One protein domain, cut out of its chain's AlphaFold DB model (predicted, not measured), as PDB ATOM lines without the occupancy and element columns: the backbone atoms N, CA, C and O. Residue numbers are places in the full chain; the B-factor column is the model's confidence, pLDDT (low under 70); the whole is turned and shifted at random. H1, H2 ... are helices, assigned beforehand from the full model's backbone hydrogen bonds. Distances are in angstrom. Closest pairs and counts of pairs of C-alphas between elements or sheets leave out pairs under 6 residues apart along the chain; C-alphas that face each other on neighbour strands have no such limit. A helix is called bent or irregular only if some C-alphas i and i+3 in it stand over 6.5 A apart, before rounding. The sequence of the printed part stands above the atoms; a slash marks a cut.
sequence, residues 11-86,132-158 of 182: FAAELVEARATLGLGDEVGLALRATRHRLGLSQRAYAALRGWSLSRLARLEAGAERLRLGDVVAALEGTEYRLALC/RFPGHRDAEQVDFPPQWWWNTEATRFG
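AT A GLANCE: This is residues 11 to 86 and 132 to 158 of the 182 residues of an uncharacterized protein of Phycicoccus sp. HDW14 (UniProt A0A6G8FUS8). A small group of helices forms a body at one end, with H2 packed on both H4 and H5 and with H3 crossing the end of H4 where that helix begins. H1 and H6 sit away from this body and touch no helix; residues 13 to 21, of which 13 to 20 belong to H1, and residues 146 to 153, of which 147 to 152 belong to H6, stick out, and residues 132 to 146, a long stretch with no named element, lead to H6 as a single thin strip of chain with their C-alphas 8 to 25 A from the mean of all C-alphas. The printed part has 103 residues with six named helices, H1 to H6 in order along the chain, and no named strand, an all-helix class. The whole is loose, with a radius of gyration of the C-alphas of 16.0 A and spans of 43 by 33 by 26 A.

IN THESE COORDINATES: H1 is residues 11 to 20, 14.3 A long, and begins at C-alpha 11 at (118.896, 173.771, 26.151). H2, residues 24 to 38, is the longest helix at 21.1 A and ends at C-alpha 38 at (134.578, 178.358, 45.576). H3 is residues 43 to 49. H4, residues 54 to 66, measures 16.8 A and is irregular: C-alphas 62 and 65 are 9.1 A apart, against about 5 A in a regular helix. H5 is residues 69 to 76, 10.7 A long. After the cut, H6 is residues 147 to 152, ending at C-alpha 152 at (126.566, 154.513, 29.285).

HOW THE PARTS SIT: H4 is the hub, touching H2, H3 and H5. H2 and H4 run opposite ways at a shallow tilt of 34.9 degrees, only just short of steep; their closest C-alphas, of Gly 29 and Glu 61, are 3.8 A apart. H4 touches H3 with residues 54 to 58 alone, about perpendicular at 78 degrees; the closest C-alphas, of Ala 47 and Leu 54, are 5.6 A apart. H4 and H5 only just touch, with 3 pairs of C-alphas within 8 A, the closest being Ala 64 and Val 72 at 6.5 A; they run opposite ways at a steep tilt of 54 degrees. H2 touches H5 with residues 28 to 32 alone, the same way at a shallow tilt of 23 degrees; the closest C-alphas, of Leu 32 and Leu 76, are 7.2 A apart. H2 and H3 are close but not clearly touching, the closest C-alphas being those of Arg 36 and Tyr 46 at 6.4 A. The helix packing is part aligned, part crossed: of these four touching pairs, two are at a shallow tilt. H1 is apart from H2, and H6 from H5. Each O i to N i+4 pair is within hydrogen-bond range in H1, H2, H3, H5 and H6; in H4 it is 6 of 9.

THE WHOLE: The two C-alphas farthest apart, of Cys 86 and Asn 151, are 44.9 A apart. Residues 87 to 131 are not printed, and C-alphas 86 and 132 are 30.8 A apart across this cut. Of the links that are printed whole, those from H1 to H2, H2 to H3, H3 to H4 and H4 to H5 are tight; the link from H5 to H6 is across the cut. The mean pLDDT of the printed part is 84.3, and residue 11 and residues 132 to 138 are under 70.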
ATOM      1  N   PHE A  11     118.089 173.522  24.950       68.62
ATOM      2  CA  PHE A  11     118.896 173.771  26.151       68.62
ATOM      3  C   PHE A  11     118.285 174.841  27.080       68.62
ATOM      4  O   PHE A  11     118.344 174.742  28.305       68.62
ATOM      5  N   ALA A  12     117.635 175.856  26.500       73.44
ATOM      6  CA  ALA A  12     116.905 176.875  27.245       73.44
ATOM      7  C   ALA A  12     115.638 176.326  27.928       73.44
ATOM      8  O   ALA A  12     115.384 176.665  29.084       73.44
ATOM      9  N   ALA A  13     114.863 175.478  27.246       74.56
ATOM     10  CA  ALA A  13     113.675 174.841  27.811       74.56
ATOM     11  C   ALA A  13     114.039 173.888  28.961       74.56
ATOM     12  O   ALA A  13     113.432 173.976  30.027       74.56
ATOM     13  N   GLU A  14     115.085 173.070  28.790       75.50
ATOM     14  CA  GLU A  14     115.605 172.185  29.845       75.50
ATOM     15  C   GLU A  14     116.034 172.986  31.087       75.50
ATOM     16  O   GLU A  14     115.749 172.601  32.220       75.50
ATOM     17  N   LEU A  15     116.668 174.150  30.897       76.88
ATOM     18  CA  LEU A  15     117.086 175.011  32.005       76.88
ATOM     19  C   LEU A  15     115.899 175.662  32.731       76.88
ATOM     20  O   LEU A  15     115.927 175.797  33.956       76.88
ATOM     21  N   VAL A  16     114.865 176.081  31.995       80.44
ATOM     22  CA  VAL A  16     113.631 176.629  32.582       80.44
ATOM     23  C   VAL A  16     112.922 175.564  33.417       80.44
ATOM     24  O   VAL A  16     112.539 175.843  34.554       80.44
ATOM     25  N   GLU A  17     112.807 174.341  32.902       80.25
ATOM     26  CA  GLU A  17     112.208 173.214  33.621       80.25
ATOM     27  C   GLU A  17     113.026 172.823  34.862       80.25
ATOM     28  O   GLU A  17     112.473 172.679  35.957       80.25
ATOM     29  N   ALA A  18     114.354 172.735  34.733       79.81
ATOM     30  CA  ALA A  18     115.244 172.435  35.852       79.81
ATOM     31  C   ALA A  18     115.103 173.464  36.981       79.81
ATOM     32  O   ALA A  18     115.062 173.092  38.149       79.81
ATOM     33  N   ARG A  19     114.974 174.754  36.647       84.12
ATOM     34  CA  ARG A  19     114.736 175.823  37.631       84.12
ATOM     35  C   ARG A  19     113.357 175.724  38.273       84.12
ATOM     36  O   ARG A  19     113.242 175.912  39.479       84.12
ATOM     37  N   ALA A  20     112.326 175.427  37.486       80.81
ATOM     38  CA  ALA A  20     110.952 175.320  37.971       80.81
ATOM     39  C   ALA A  20     110.734 174.124  38.917       80.81
ATOM     40  O   ALA A  20     109.793 174.131  39.708       80.81
ATOM     41  N   THR A  21     111.596 173.108  38.840       81.81
ATOM     42  CA  THR A  21     111.503 171.873  39.631       81.81
ATOM     43  C   THR A  21     112.409 171.855  40.864       81.81
ATOM     44  O   THR A  21     112.353 170.886  41.623       81.81
ATOM     45  N   LEU A  22     113.209 172.905  41.106       82.94
ATOM     46  CA  LEU A  22     114.085 172.982  42.279       82.94
ATOM     47  C   LEU A  22     113.280 172.957  43.579       82.94
ATOM     48  O   LEU A  22     112.495 173.860  43.875       82.94
ATOM     49  N   GLY A  23     113.518 171.922  44.381       84.81
ATOM     50  CA  GLY A  23     113.043 171.848  45.753       84.81
ATOM     51  C   GLY A  23     114.074 172.364  46.758       84.81
ATOM     52  O   GLY A  23     115.251 172.549  46.459       84.81
ATOM     53  N   LEU A  24     113.652 172.494  48.017       85.38
ATOM     54  CA  LEU A  24     114.531 172.874  49.128       85.38
ATOM     55  C   LEU A  24     115.796 172.000  49.212       85.38
ATOM     56  O   LEU A  24     116.900 172.503  49.407       85.38
ATOM     57  N   GLY A  25     115.638 170.681  49.078       86.81
ATOM     58  CA  GLY A  25     116.761 169.747  49.144       86.81
ATOM     59  C   GLY A  25     117.790 169.962  48.038       86.81
ATOM     60  O   GLY A  25     118.995 169.829  48.266       86.81
ATOM     61  N   ASP A  26     117.314 170.371  46.863       86.19
ATOM     62  CA  ASP A  26     118.144 170.689  45.712       86.19
ATOM     63  C   ASP A  26     118.974 171.937  45.950       86.19
ATOM     64  O   ASP A  26     120.185 171.907  45.731       86.19
ATOM     65  N   GLU A  27     118.339 172.999  46.440       90.19
ATOM     66  CA  GLU A  27     118.995 174.269  46.743       90.19
ATOM     67  C   GLU A  27     120.044 174.128  47.844       90.19
ATOM     68  O   GLU A  27     121.142 174.665  47.718       90.19
ATOM     69  N   VAL A  28     119.770 173.339  48.888       91.94
ATOM     70  CA  VAL A  28     120.775 173.036  49.920       91.94
ATOM     71  C   VAL A  28     121.969 172.301  49.311       91.94
ATOM     72  O   VAL A  28     123.123 172.641  49.586       91.94
ATOM     73  N   GLY A  29     121.718 171.303  48.462       90.88
ATOM     74  CA  GLY A  29     122.794 170.588  47.784       90.88
ATOM     75  C   GLY A  29     123.611 171.501  46.868       90.88
ATOM     76  O   GLY A  29     124.837 171.393  46.835       90.88
ATOM     77  N   LEU A  30     122.950 172.420  46.163       90.25
ATOM     78  CA  LEU A  30     123.584 173.431  45.315       90.25
ATOM     79  C   LEU A  30     124.425 174.418  46.135       90.25
ATOM     80  O   LEU A  30     125.570 174.667  45.774       90.25
ATOM     81  N   ALA A  31     123.927 174.887  47.279       92.81
ATOM     82  CA  ALA A  31     124.650 175.766  48.201       92.81
ATOM     83  C   ALA A  31     125.962 175.143  48.712       92.81
ATOM     84  O   ALA A  31     127.024 175.784  48.720       92.81
ATOM     85  N   LEU A  32     125.913 173.867  49.109       92.00
ATOM     86  CA  LEU A  32     127.094 173.128  49.564       92.00
ATOM     87  C   LEU A  32     128.107 172.938  48.434       92.00
ATOM     88  O   LEU A  32     129.306 173.147  48.643       92.00
ATOM     89  N   ARG A  33     127.631 172.592  47.233       90.06
ATOM     90  CA  ARG A  33     128.491 172.447  46.055       90.06
ATOM     91  C   ARG A  33     129.110 173.780  45.655       90.06
ATOM     92  O   ARG A  33     130.321 173.820  45.479       90.06
ATOM     93  N   ALA A  34     128.342 174.865  45.613       89.69
ATOM     94  CA  ALA A  34     128.840 176.207  45.318       89.69
ATOM     95  C   ALA A  34     129.966 176.613  46.281       89.69
ATOM     96  O   ALA A  34     131.044 177.015  45.842       89.69
ATOM     97  N   THR A  35     129.775 176.398  47.586       91.44
ATOM     98  CA  THR A  35     130.817 176.657  48.595       91.44
ATOM     99  C   THR A  35     132.058 175.802  48.349       91.44
ATOM    100  O   THR A  35     133.182 176.303  48.339       91.44
ATOM    101  N   ARG A  36     131.870 174.501  48.107       90.81
ATOM    102  CA  ARG A  36     132.962 173.568  47.819       90.81
ATOM    103  C   ARG A  36     133.739 173.960  46.554       90.81
ATOM    104  O   ARG A  36     134.966 173.882  46.556       90.81
ATOM    105  N   HIS A  37     133.041 174.398  45.509       86.25
ATOM    106  CA  HIS A  37     133.628 174.869  44.256       86.25
ATOM    107  C   HIS A  37     134.414 176.162  44.444       86.25
ATOM    108  O   HIS A  37     135.556 176.233  43.998       86.25
ATOM    109  N   ARG A  38     133.872 177.126  45.195       87.75
ATOM    110  CA  ARG A  38     134.578 178.358  45.576       87.75
ATOM    111  C   ARG A  38     135.883 178.078  46.330       87.75
ATOM    112  O   ARG A  38     136.851 178.810  46.169       87.75
ATOM    113  N   LEU A  39     135.919 177.011  47.130       87.94
ATOM    114  CA  LEU A  39     137.117 176.568  47.854       87.94
ATOM    115  C   LEU A  39     138.051 175.667  47.023       87.94
ATOM    116  O   LEU A  39     139.109 175.284  47.513       87.94
ATOM    117  N   GLY A  40     137.668 175.279  45.802       86.06
ATOM    118  CA  GLY A  40     138.447 174.357  44.969       86.06
ATOM    119  C   GLY A  40     138.556 172.935  45.539       86.06
ATOM    120  O   GLY A  40     139.489 172.206  45.209       86.06
ATOM    121  N   LEU A  41     137.630 172.521  46.412       86.69
ATOM    122  CA  LEU A  41     137.719 171.246  47.127       86.69
ATOM    123  C   LEU A  41     136.951 170.121  46.419       86.69
ATOM    124  O   LEU A  41     135.854 170.295  45.881       86.69
ATOM    125  N   SER A  42     137.502 168.908  46.477       86.81
ATOM    126  CA  SER A  42     136.748 167.696  46.138       86.81
ATOM    127  C   SER A  42     135.704 167.393  47.216       86.81
ATOM    128  O   SER A  42     135.799 167.880  48.343       86.81
ATOM    129  N   GLN A  43     134.713 166.551  46.905       88.00
ATOM    130  CA  GLN A  43     133.707 166.127  47.887       88.00
ATOM    131  C   GLN A  43     134.376 165.513  49.132       88.00
ATOM    132  O   GLN A  43     134.077 165.883  50.263       88.00
ATOM    133  N   ARG A  44     135.375 164.645  48.932       89.12
ATOM    134  CA  ARG A  44     136.141 164.034  50.026       89.12
ATOM    135  C   ARG A  44     136.934 165.056  50.840       89.12
ATOM    136  O   ARG A  44     136.937 164.961  52.063       89.12
ATOM    137  N   ALA A  45     137.578 166.023  50.186       87.88
ATOM    138  CA  ALA A  45     138.346 167.055  50.877       87.88
ATOM    139  C   ALA A  45     137.440 167.997  51.684       87.88
ATOM    140  O   ALA A  45     137.755 168.321  52.825       87.88
ATOM    141  N   TYR A  46     136.282 168.376  51.138       93.25
ATOM    142  CA  TYR A  46     135.309 169.206  51.848       93.25
ATOM    143  C   TYR A  46     134.684 168.475  53.043       93.25
ATOM    144  O   TYR A  46     134.556 169.056  54.117       93.25
ATOM    145  N   ALA A  47     134.368 167.182  52.902       94.12
ATOM    146  CA  ALA A  47     133.916 166.364  54.026       94.12
ATOM    147  C   ALA A  47     134.975 166.309  55.140       94.12
ATOM    148  O   ALA A  47     134.644 166.537  56.301       94.12
ATOM    149  N   ALA A  48     136.246 166.091  54.784       95.12
ATOM    150  CA  ALA A  48     137.350 166.088  55.743       95.12
ATOM    151  C   ALA A  48     137.516 167.448  56.441       95.12
ATOM    152  O   ALA A  48     137.626 167.483  57.664       95.12
ATOM    153  N   LEU A  49     137.446 168.559  55.694       94.38
ATOM    154  CA  LEU A  49     137.500 169.919  56.243       94.38
ATOM    155  C   LEU A  49     136.407 170.158  57.296       94.38
ATOM    156  O   LEU A  49     136.651 170.800  58.311       94.38
ATOM    157  N   ARG A  50     135.199 169.634  57.063       94.31
ATOM    158  CA  ARG A  50     134.053 169.767  57.975       94.31
ATOM    159  C   ARG A  50     134.030 168.713  59.093       94.31
ATOM    160  O   ARG A  50     133.105 168.722  59.901       94.31
ATOM    161  N   GLY A  51     134.995 167.788  59.135       95.69
ATOM    162  CA  GLY A  51     134.995 166.664  60.079       95.69
ATOM    163  C   GLY A  51     133.852 165.666  59.846       95.69
ATOM    164  O   GLY A  51     133.385 165.012  60.778       95.69
ATOM    165  N   TRP A  52     133.346 165.563  58.617       95.75
ATOM    166  CA  TRP A  52     132.228 164.697  58.246       95.75
ATOM    167  C   TRP A  52     132.685 163.467  57.464       95.75
ATOM    168  O   TRP A  52     133.707 163.469  56.780       95.75
ATOM    169  N   SER A  53     131.866 162.413  57.487       95.50
ATOM    170  CA  SER A  53     132.038 161.299  56.557       95.50
ATOM    171  C   SER A  53     131.630 161.700  55.136       95.50
ATOM    172  O   SER A  53     130.703 162.491  54.934       95.50
ATOM    173  N   LEU A  54     132.276 161.093  54.136       91.50
ATOM    174  CA  LEU A  54     131.929 161.296  52.727       91.50
ATOM    175  C   LEU A  54     130.447 160.984  52.460       91.50
ATOM    176  O   LEU A  54     129.760 161.764  51.810       91.50
ATOM    177  N   SER A  55     129.925 159.898  53.036       91.69
ATOM    178  CA  SER A  55     128.520 159.498  52.892       91.69
ATOM    179  C   SER A  55     127.539 160.481  53.539       91.69
ATOM    180  O   SER A  55     126.392 160.581  53.107       91.69
ATOM    181  N   ARG A  56     127.943 161.211  54.587       94.00
ATOM    182  CA  ARG A  56     127.121 162.292  55.150       94.00
ATOM    183  C   ARG A  56     127.019 163.448  54.162       94.00
ATOM    184  O   ARG A  56     125.907 163.879  53.874       94.00
ATOM    185  N   LEU A  57     128.149 163.895  53.616       92.81
ATOM    186  CA  LEU A  57     128.163 164.963  52.619       92.81
ATOM    187  C   LEU A  57     127.397 164.566  51.349       92.81
ATOM    188  O   LEU A  57     126.596 165.351  50.859       92.81
ATOM    189  N   ALA A  58     127.568 163.335  50.862       89.31
ATOM    190  CA  ALA A  58     126.856 162.849  49.683       89.31
ATOM    191  C   ALA A  58     125.328 162.867  49.868       89.31
ATOM    192  O   ALA A  58     124.610 163.275  48.961       89.31
ATOM    193  N   ARG A  59     124.823 162.487  51.052       90.31
ATOM    194  CA  ARG A  59     123.385 162.565  51.366       90.31
ATOM    195  C   ARG A  59     122.882 164.007  51.422       90.31
ATOM    196  O   ARG A  59     121.824 164.286  50.875       90.31
ATOM    197  N   LEU A  60     123.650 164.911  52.035       91.19
ATOM    198  CA  LEU A  60     123.330 166.342  52.065       91.19
ATOM    199  C   LEU A  60     123.296 166.950  50.653       91.19
ATOM    200  O   LEU A  60     122.385 167.703  50.336       91.19
ATOM    201  N   GLU A  61     124.250 166.605  49.784       90.38
ATOM    202  CA  GLU A  61     124.299 167.122  48.410       90.38
ATOM    203  C   GLU A  61     123.231 166.509  47.481       90.38
ATOM    204  O   GLU A  61     122.929 167.108  46.440       90.38
ATOM    205  N   ALA A  62     122.705 165.322  47.809       84.94
ATOM    206  CA  ALA A  62     121.764 164.570  46.975       84.94
ATOM    207  C   ALA A  62     120.294 164.703  47.382       84.94
ATOM    208  O   ALA A  62     119.439 164.580  46.511       84.94
ATOM    209  N   GLY A  63     120.003 164.919  48.663       84.62
ATOM    210  CA  GLY A  63     118.628 164.976  49.153       84.62
ATOM    211  C   GLY A  63     118.556 165.434  50.604       84.62
ATOM    212  O   GLY A  63     118.245 164.646  51.504       84.62
ATOM    213  N   ALA A  64     118.895 166.703  50.846       88.69
ATOM    214  CA  ALA A  64     118.892 167.289  52.185       88.69
ATOM    215  C   ALA A  64     117.495 167.324  52.830       88.69
ATOM    216  O   ALA A  64     117.395 167.317  54.055       88.69
ATOM    217  N   GLU A  65     116.422 167.294  52.037       86.69
ATOM    218  CA  GLU A  65     115.031 167.267  52.505       86.69
ATOM    219  C   GLU A  65     114.688 166.015  53.325       86.69
ATOM    220  O   GLU A  65     113.729 166.016  54.093       86.69
ATOM    221  N   ARG A  66     115.485 164.949  53.186       89.19
ATOM    222  CA  ARG A  66     115.316 163.682  53.916       89.19
ATOM    223  C   ARG A  66     116.043 163.666  55.259       89.19
ATOM    224  O   ARG A  66     115.977 162.672  55.983       89.19
ATOM    225  N   LEU A  67     116.795 164.719  55.570       91.94
ATOM    226  CA  LEU A  67     117.567 164.851  56.801       91.94
ATOM    227  C   LEU A  67     116.832 165.747  57.799       91.94
ATOM    228  O   LEU A  67     115.889 166.459  57.460       91.94
ATOM    229  N   ARG A  68     117.253 165.707  59.067       94.38
ATOM    230  CA  ARG A  68     116.652 166.567  60.090       94.38
ATOM    231  C   ARG A  68     116.989 168.024  59.793       94.38
ATOM    232  O   ARG A  68     118.119 168.331  59.428       94.38
ATOM    233  N   LEU A  69     116.046 168.930  60.057       93.38
ATOM    234  CA  LEU A  69     116.257 170.369  59.864       93.38
ATOM    235  C   LEU A  69     117.529 170.871  60.569       93.38
ATOM    236  O   LEU A  69     118.284 171.635  59.981       93.38
ATOM    237  N   GLY A  70     117.808 170.392  61.785       94.38
ATOM    238  CA  GLY A  70     119.034 170.738  62.510       94.38
ATOM    239  C   GLY A  70     120.318 170.319  61.783       94.38
ATOM    240  O   GLY A  70     121.275 171.084  61.761       94.38
ATOM    241  N   ASP A  71     120.325 169.156  61.120       93.19
ATOM    242  CA  ASP A  71     121.470 168.711  60.314       93.19
ATOM    243  C   ASP A  71     121.659 169.584  59.072       93.19
ATOM    244  O   ASP A  71     122.791 169.857  58.679       93.19
ATOM    245  N   VAL A  72     120.556 170.023  58.460       94.69
ATOM    246  CA  VAL A  72     120.578 170.912  57.293       94.69
ATOM    247  C   VAL A  72     121.082 172.303  57.678       94.69
ATOM    248  O   VAL A  72     121.965 172.835  57.011       94.69
ATOM    249  N   VAL A  73     120.578 172.873  58.776       95.25
ATOM    250  CA  VAL A  73     121.036 174.172  59.293       95.25
ATOM    251  C   VAL A  73     122.525 174.112  59.634       95.25
ATOM    252  O   VAL A  73     123.289 174.926  59.122       95.25
ATOM    253  N   ALA A  74     122.957 173.096  60.387       93.94
ATOM    254  CA  ALA A  74     124.368 172.895  60.717       93.94
ATOM    255  C   ALA A  74     125.243 172.677  59.469       93.94
ATOM    256  O   ALA A  74     126.420 173.040  59.448       93.94
ATOM    257  N   ALA A  75     124.693 172.093  58.398       94.00
ATOM    258  CA  ALA A  75     125.436 171.935  57.156       94.00
ATOM    259  C   ALA A  75     125.707 173.280  56.459       94.00
ATOM    260  O   ALA A  75     126.804 173.485  55.923       94.00
ATOM    261  N   LEU A  76     124.731 174.189  56.504       95.38
ATOM    262  CA  LEU A  76     124.815 175.532  55.928       95.38
ATOM    263  C   LEU A  76     125.639 176.510  56.778       95.38
ATOM    264  O   LEU A  76     126.116 177.513  56.248       95.38
ATOM    265  N   GLU A  77     125.875 176.217  58.058       93.69
ATOM    266  CA  GLU A  77     126.815 176.995  58.872       93.69
ATOM    267  C   GLU A  77     128.207 177.048  58.221       93.69
ATOM    268  O   GLU A  77     128.729 176.044  57.725       93.69
ATOM    269  N   GLY A  78     128.801 178.244  58.193       87.31
ATOM    270  CA  GLY A  78     130.081 178.504  57.524       87.31
ATOM    271  C   GLY A  78     129.995 178.622  55.997       87.31
ATOM    272  O   GLY A  78     131.019 178.846  55.350       87.31
ATOM    273  N   THR A  79     128.799 178.497  55.414       93.06
ATOM    274  CA  THR A  79     128.532 178.861  54.016       93.06
ATOM    275  C   THR A  79     127.971 180.283  53.922       93.06
ATOM    276  O   THR A  79     127.648 180.916  54.926       93.06
ATOM    277  N   GLU A  80     127.842 180.797  52.701       91.62
ATOM    278  CA  GLU A  80     127.167 182.073  52.415       91.62
ATOM    279  C   GLU A  80     125.628 181.962  52.414       91.62
ATOM    280  O   GLU A  80     124.928 182.968  52.308       91.62
ATOM    281  N   TYR A  81     125.094 180.749  52.584       93.25
ATOM    282  CA  TYR A  81     123.670 180.441  52.504       93.25
ATOM    283  C   TYR A  81     123.089 180.130  53.882       93.25
ATOM    284  O   TYR A  81     123.762 179.610  54.772       93.25
ATOM    285  N   ARG A  82     121.800 180.423  54.058       92.44
ATOM    286  CA  ARG A  82     121.041 180.102  55.272       92.44
ATOM    287  C   ARG A  82     119.594 179.787  54.914       92.44
ATOM    288  O   ARG A  82     119.096 180.274  53.904       92.44
ATOM    289  N   LEU A  83     118.909 179.023  55.761       90.44
ATOM    290  CA  LEU A  83     117.464 178.837  55.632       90.44
ATOM    291  C   LEU A  83     116.717 180.048  56.197       90.44
ATOM    292  O   LEU A  83     117.084 180.575  57.247       90.44
ATOM    293  N   ALA A  84     115.650 180.456  55.515       86.81
ATOM    294  CA  ALA A  84     114.746 181.506  55.964       86.81
ATOM    295  C   ALA A  84     113.292 181.042  55.819       86.81
ATOM    296  O   ALA A  84     112.926 180.404  54.834       86.81
ATOM    297  N   LEU A  85     112.460 181.372  56.809       83.19
ATOM    298  CA  LEU A  85     111.018 181.167  56.735       83.19
ATOM    299  C   LEU A  85     110.376 182.420  56.132       83.19
ATOM    300  O   LEU A  85     110.436 183.496  56.728       83.19
ATOM    301  N   CYS A  86     109.732 182.274  54.979       79.31
ATOM    302  CA  CYS A  86     109.018 183.361  54.316       79.31
ATOM    303  C   CYS A  86     107.505 183.190  54.485       79.31
ATOM    304  O   CYS A  86     106.971 182.085  54.361       79.31
ATOM    305  N   ARG A 132     127.107 162.971  38.353       58.31
ATOM    306  CA  ARG A 132     127.271 164.422  38.349       58.31
ATOM    307  C   ARG A 132     128.530 164.736  37.564       58.31
ATOM    308  O   ARG A 132     129.550 164.064  37.739       58.31
ATOM    309  N   PHE A 133     128.449 165.737  36.699       57.88
ATOM    310  CA  PHE A 133     129.624 166.249  36.014       57.88
ATOM    311  C   PHE A 133     130.654 166.760  37.029       57.88
ATOM    312  O   PHE A 133     130.294 167.130  38.152       57.88
ATOM    313  N   PRO A 134     131.945 166.792  36.667       55.62
ATOM    314  CA  PRO A 134     132.929 167.481  37.480       55.62
ATOM    315  C   PRO A 134     132.502 168.950  37.585       55.62
ATOM    316  O   PRO A 134     132.590 169.677  36.605       55.62
ATOM    317  N   GLY A 135     132.025 169.393  38.752       53.50
ATOM    318  CA  GLY A 135     131.417 170.729  38.903       53.50
ATOM    319  C   GLY A 135     132.378 171.916  38.723       53.50
ATOM    320  O   GLY A 135     132.018 173.052  38.981       53.50
ATOM    321  N   HIS A 136     133.620 171.666  38.300       58.88
ATOM    322  CA  HIS A 136     134.552 172.694  37.829       58.88
ATOM    323  C   HIS A 136     134.416 172.967  36.320       58.88
ATOM    324  O   HIS A 136     135.304 173.585  35.741       58.88
ATOM    325  N   ARG A 137     133.382 172.432  35.660       66.81
ATOM    326  CA  ARG A 137     133.196 172.548  34.211       66.81
ATOM    327  C   ARG A 137     131.887 173.226  33.881       66.81
ATOM    328  O   ARG A 137     130.875 172.996  34.543       66.81
ATOM    329  N   ASP A 138     131.915 173.996  32.810       66.94
ATOM    330  CA  ASP A 138     130.727 174.613  32.254       66.94
ATOM    331  C   ASP A 138     130.025 173.643  31.303       66.94
ATOM    332  O   ASP A 138     130.665 172.911  30.547       66.94
ATOM    333  N   ALA A 139     128.697 173.602  31.392       73.31
ATOM    334  CA  ALA A 139     127.855 172.910  30.436       73.31
ATOM    335  C   ALA A 139     127.739 173.764  29.172       73.31
ATOM    336  O   ALA A 139     127.311 174.921  29.223       73.31
ATOM    337  N   GLU A 140     128.099 173.166  28.048       76.31
ATOM    338  CA  GLU A 140     128.011 173.727  26.709       76.31
ATOM    339  C   GLU A 140     126.872 173.030  25.955       76.31
ATOM    340  O   GLU A 140     126.635 171.832  26.135       76.31
ATOM    341  N   GLN A 141     126.155 173.784  25.123       77.75
ATOM    342  CA  GLN A 141     125.152 173.222  24.225       77.75
ATOM    343  C   GLN A 141     125.853 172.404  23.135       77.75
ATOM    344  O   GLN A 141     126.878 172.831  22.606       77.75
ATOM    345  N   VAL A 142     125.297 171.242  22.798       75.88
ATOM    346  CA  VAL A 142     125.788 170.403  21.698       75.88
ATOM    347  C   VAL A 142     124.636 170.002  20.789       75.88
ATOM    348  O   VAL A 142     123.534 169.724  21.258       75.88
ATOM    349  N   ASP A 143     124.910 169.945  19.490       74.94
ATOM    350  CA  ASP A 143     123.916 169.553  18.483       74.94
ATOM    351  C   ASP A 143     123.695 168.033  18.440       74.94
ATOM    352  O   ASP A 143     122.652 167.558  17.995       74.94
ATOM    353  N   PHE A 144     124.670 167.262  18.934       75.69
ATOM    354  CA  PHE A 144     124.632 165.804  18.976       75.69
ATOM    355  C   PHE A 144     124.918 165.278  20.384       75.69
ATOM    356  O   PHE A 144     125.794 165.818  21.067       75.69
ATOM    357  N   PRO A 145     124.251 164.188  20.807       78.00
ATOM    358  CA  PRO A 145     124.483 163.604  22.115       78.00
ATOM    359  C   PRO A 145     125.957 163.212  22.287       78.00
ATOM    360  O   PRO A 145     126.530 162.552  21.413       78.00
ATOM    361  N   PRO A 146     126.578 163.580  23.416       77.31
ATOM    362  CA  PRO A 146     127.987 163.329  23.661       77.31
ATOM    363  C   PRO A 146     128.282 161.830  23.801       77.31
ATOM    364  O   PRO A 146     127.456 161.050  24.281       77.31
ATOM    365  N   GLN A 147     129.506 161.421  23.449       76.31
ATOM    366  CA  GLN A 147     129.911 160.009  23.392       76.31
ATOM    367  C   GLN A 147     129.701 159.253  24.714       76.31
ATOM    368  O   GLN A 147     129.384 158.063  24.716       76.31
ATOM    369  N   TRP A 148     129.847 159.929  25.858       76.19
ATOM    370  CA  TRP A 148     129.598 159.305  27.158       76.19
ATOM    371  C   TRP A 148     128.148 158.822  27.297       76.19
ATOM    372  O   TRP A 148     127.929 157.778  27.913       76.19
ATOM    373  N   TRP A 149     127.174 159.538  26.724       78.88
ATOM    374  CA  TRP A 149     125.762 159.168  26.797       78.88
ATOM    375  C   TRP A 149     125.514 157.894  25.994       78.88
ATOM    376  O   TRP A 149     124.965 156.933  26.533       78.88
ATOM    377  N   TRP A 150     126.041 157.830  24.767       80.50
ATOM    378  CA  TRP A 150     126.010 156.622  23.938       80.50
ATOM    379  C   TRP A 150     126.604 155.411  24.651       80.50
ATOM    380  O   TRP A 150     126.004 154.340  24.677       80.50
ATOM    381  N   ASN A 151     127.754 155.596  25.294       78.56
ATOM    382  CA  ASN A 151     128.475 154.499  25.926       78.56
ATOM    383  C   ASN A 151     127.842 154.016  27.243       78.56
ATOM    384  O   ASN A 151     128.196 152.933  27.706       78.56
ATOM    385  N   THR A 152     126.987 154.811  27.899       70.81
ATOM    386  CA  THR A 152     126.566 154.513  29.285       70.81
ATOM    387  C   THR A 152     125.070 154.578  29.563       70.81
ATOM    388  O   THR A 152     124.604 153.868  30.456       70.81
ATOM    389  N   GLU A 153     124.317 155.379  28.814       74.31
ATOM    390  CA  GLU A 153     122.903 155.653  29.079       74.31
ATOM    391  C   GLU A 153     121.996 155.266  27.904       74.31
ATOM    392  O   GLU A 153     120.869 154.859  28.150       74.31
ATOM    393  N   ALA A 154     122.471 155.295  26.652       81.69
ATOM    394  CA  ALA A 154     121.625 155.122  25.459       81.69
ATOM    395  C   ALA A 154     120.840 153.799  25.377       81.69
ATOM    396  O   ALA A 154     119.842 153.713  24.666       81.69
ATOM    397  N   THR A 155     121.277 152.760  26.088       81.12
ATOM    398  CA  THR A 155     120.594 151.457  26.141       81.12
ATOM    399  C   THR A 155     119.604 151.334  27.300       81.12
ATOM    400  O   THR A 155     118.920 150.316  27.416       81.12
ATOM    401  N   ARG A 156     119.513 152.337  28.182       75.88
ATOM    402  CA  ARG A 156     118.633 152.302  29.350       75.88
ATOM    403  C   ARG A 156     117.238 152.806  29.000       75.88
ATOM    404  O   ARG A 156     117.047 153.784  28.285       75.88
ATOM    405  N   PHE A 157     116.234 152.133  29.549       72.12
ATOM    406  CA  PHE A 157     114.843 152.467  29.282       72.12
ATOM    407  C   PHE A 157     114.499 153.881  29.774       72.12
ATOM    408  O   PHE A 157     114.702 154.216  30.941       72.12
ATOM    409  N   GLY A 158     113.937 154.703  28.883       71.00
ATOM    410  CA  GLY A 158     113.452 156.043  29.213       71.00
ATOM    411  C   GLY A 158     114.536 157.114  29.358       71.00
ATOM    412  O   GLY A 158     114.256 158.163  29.944       71.00
TER     413      GLY A 158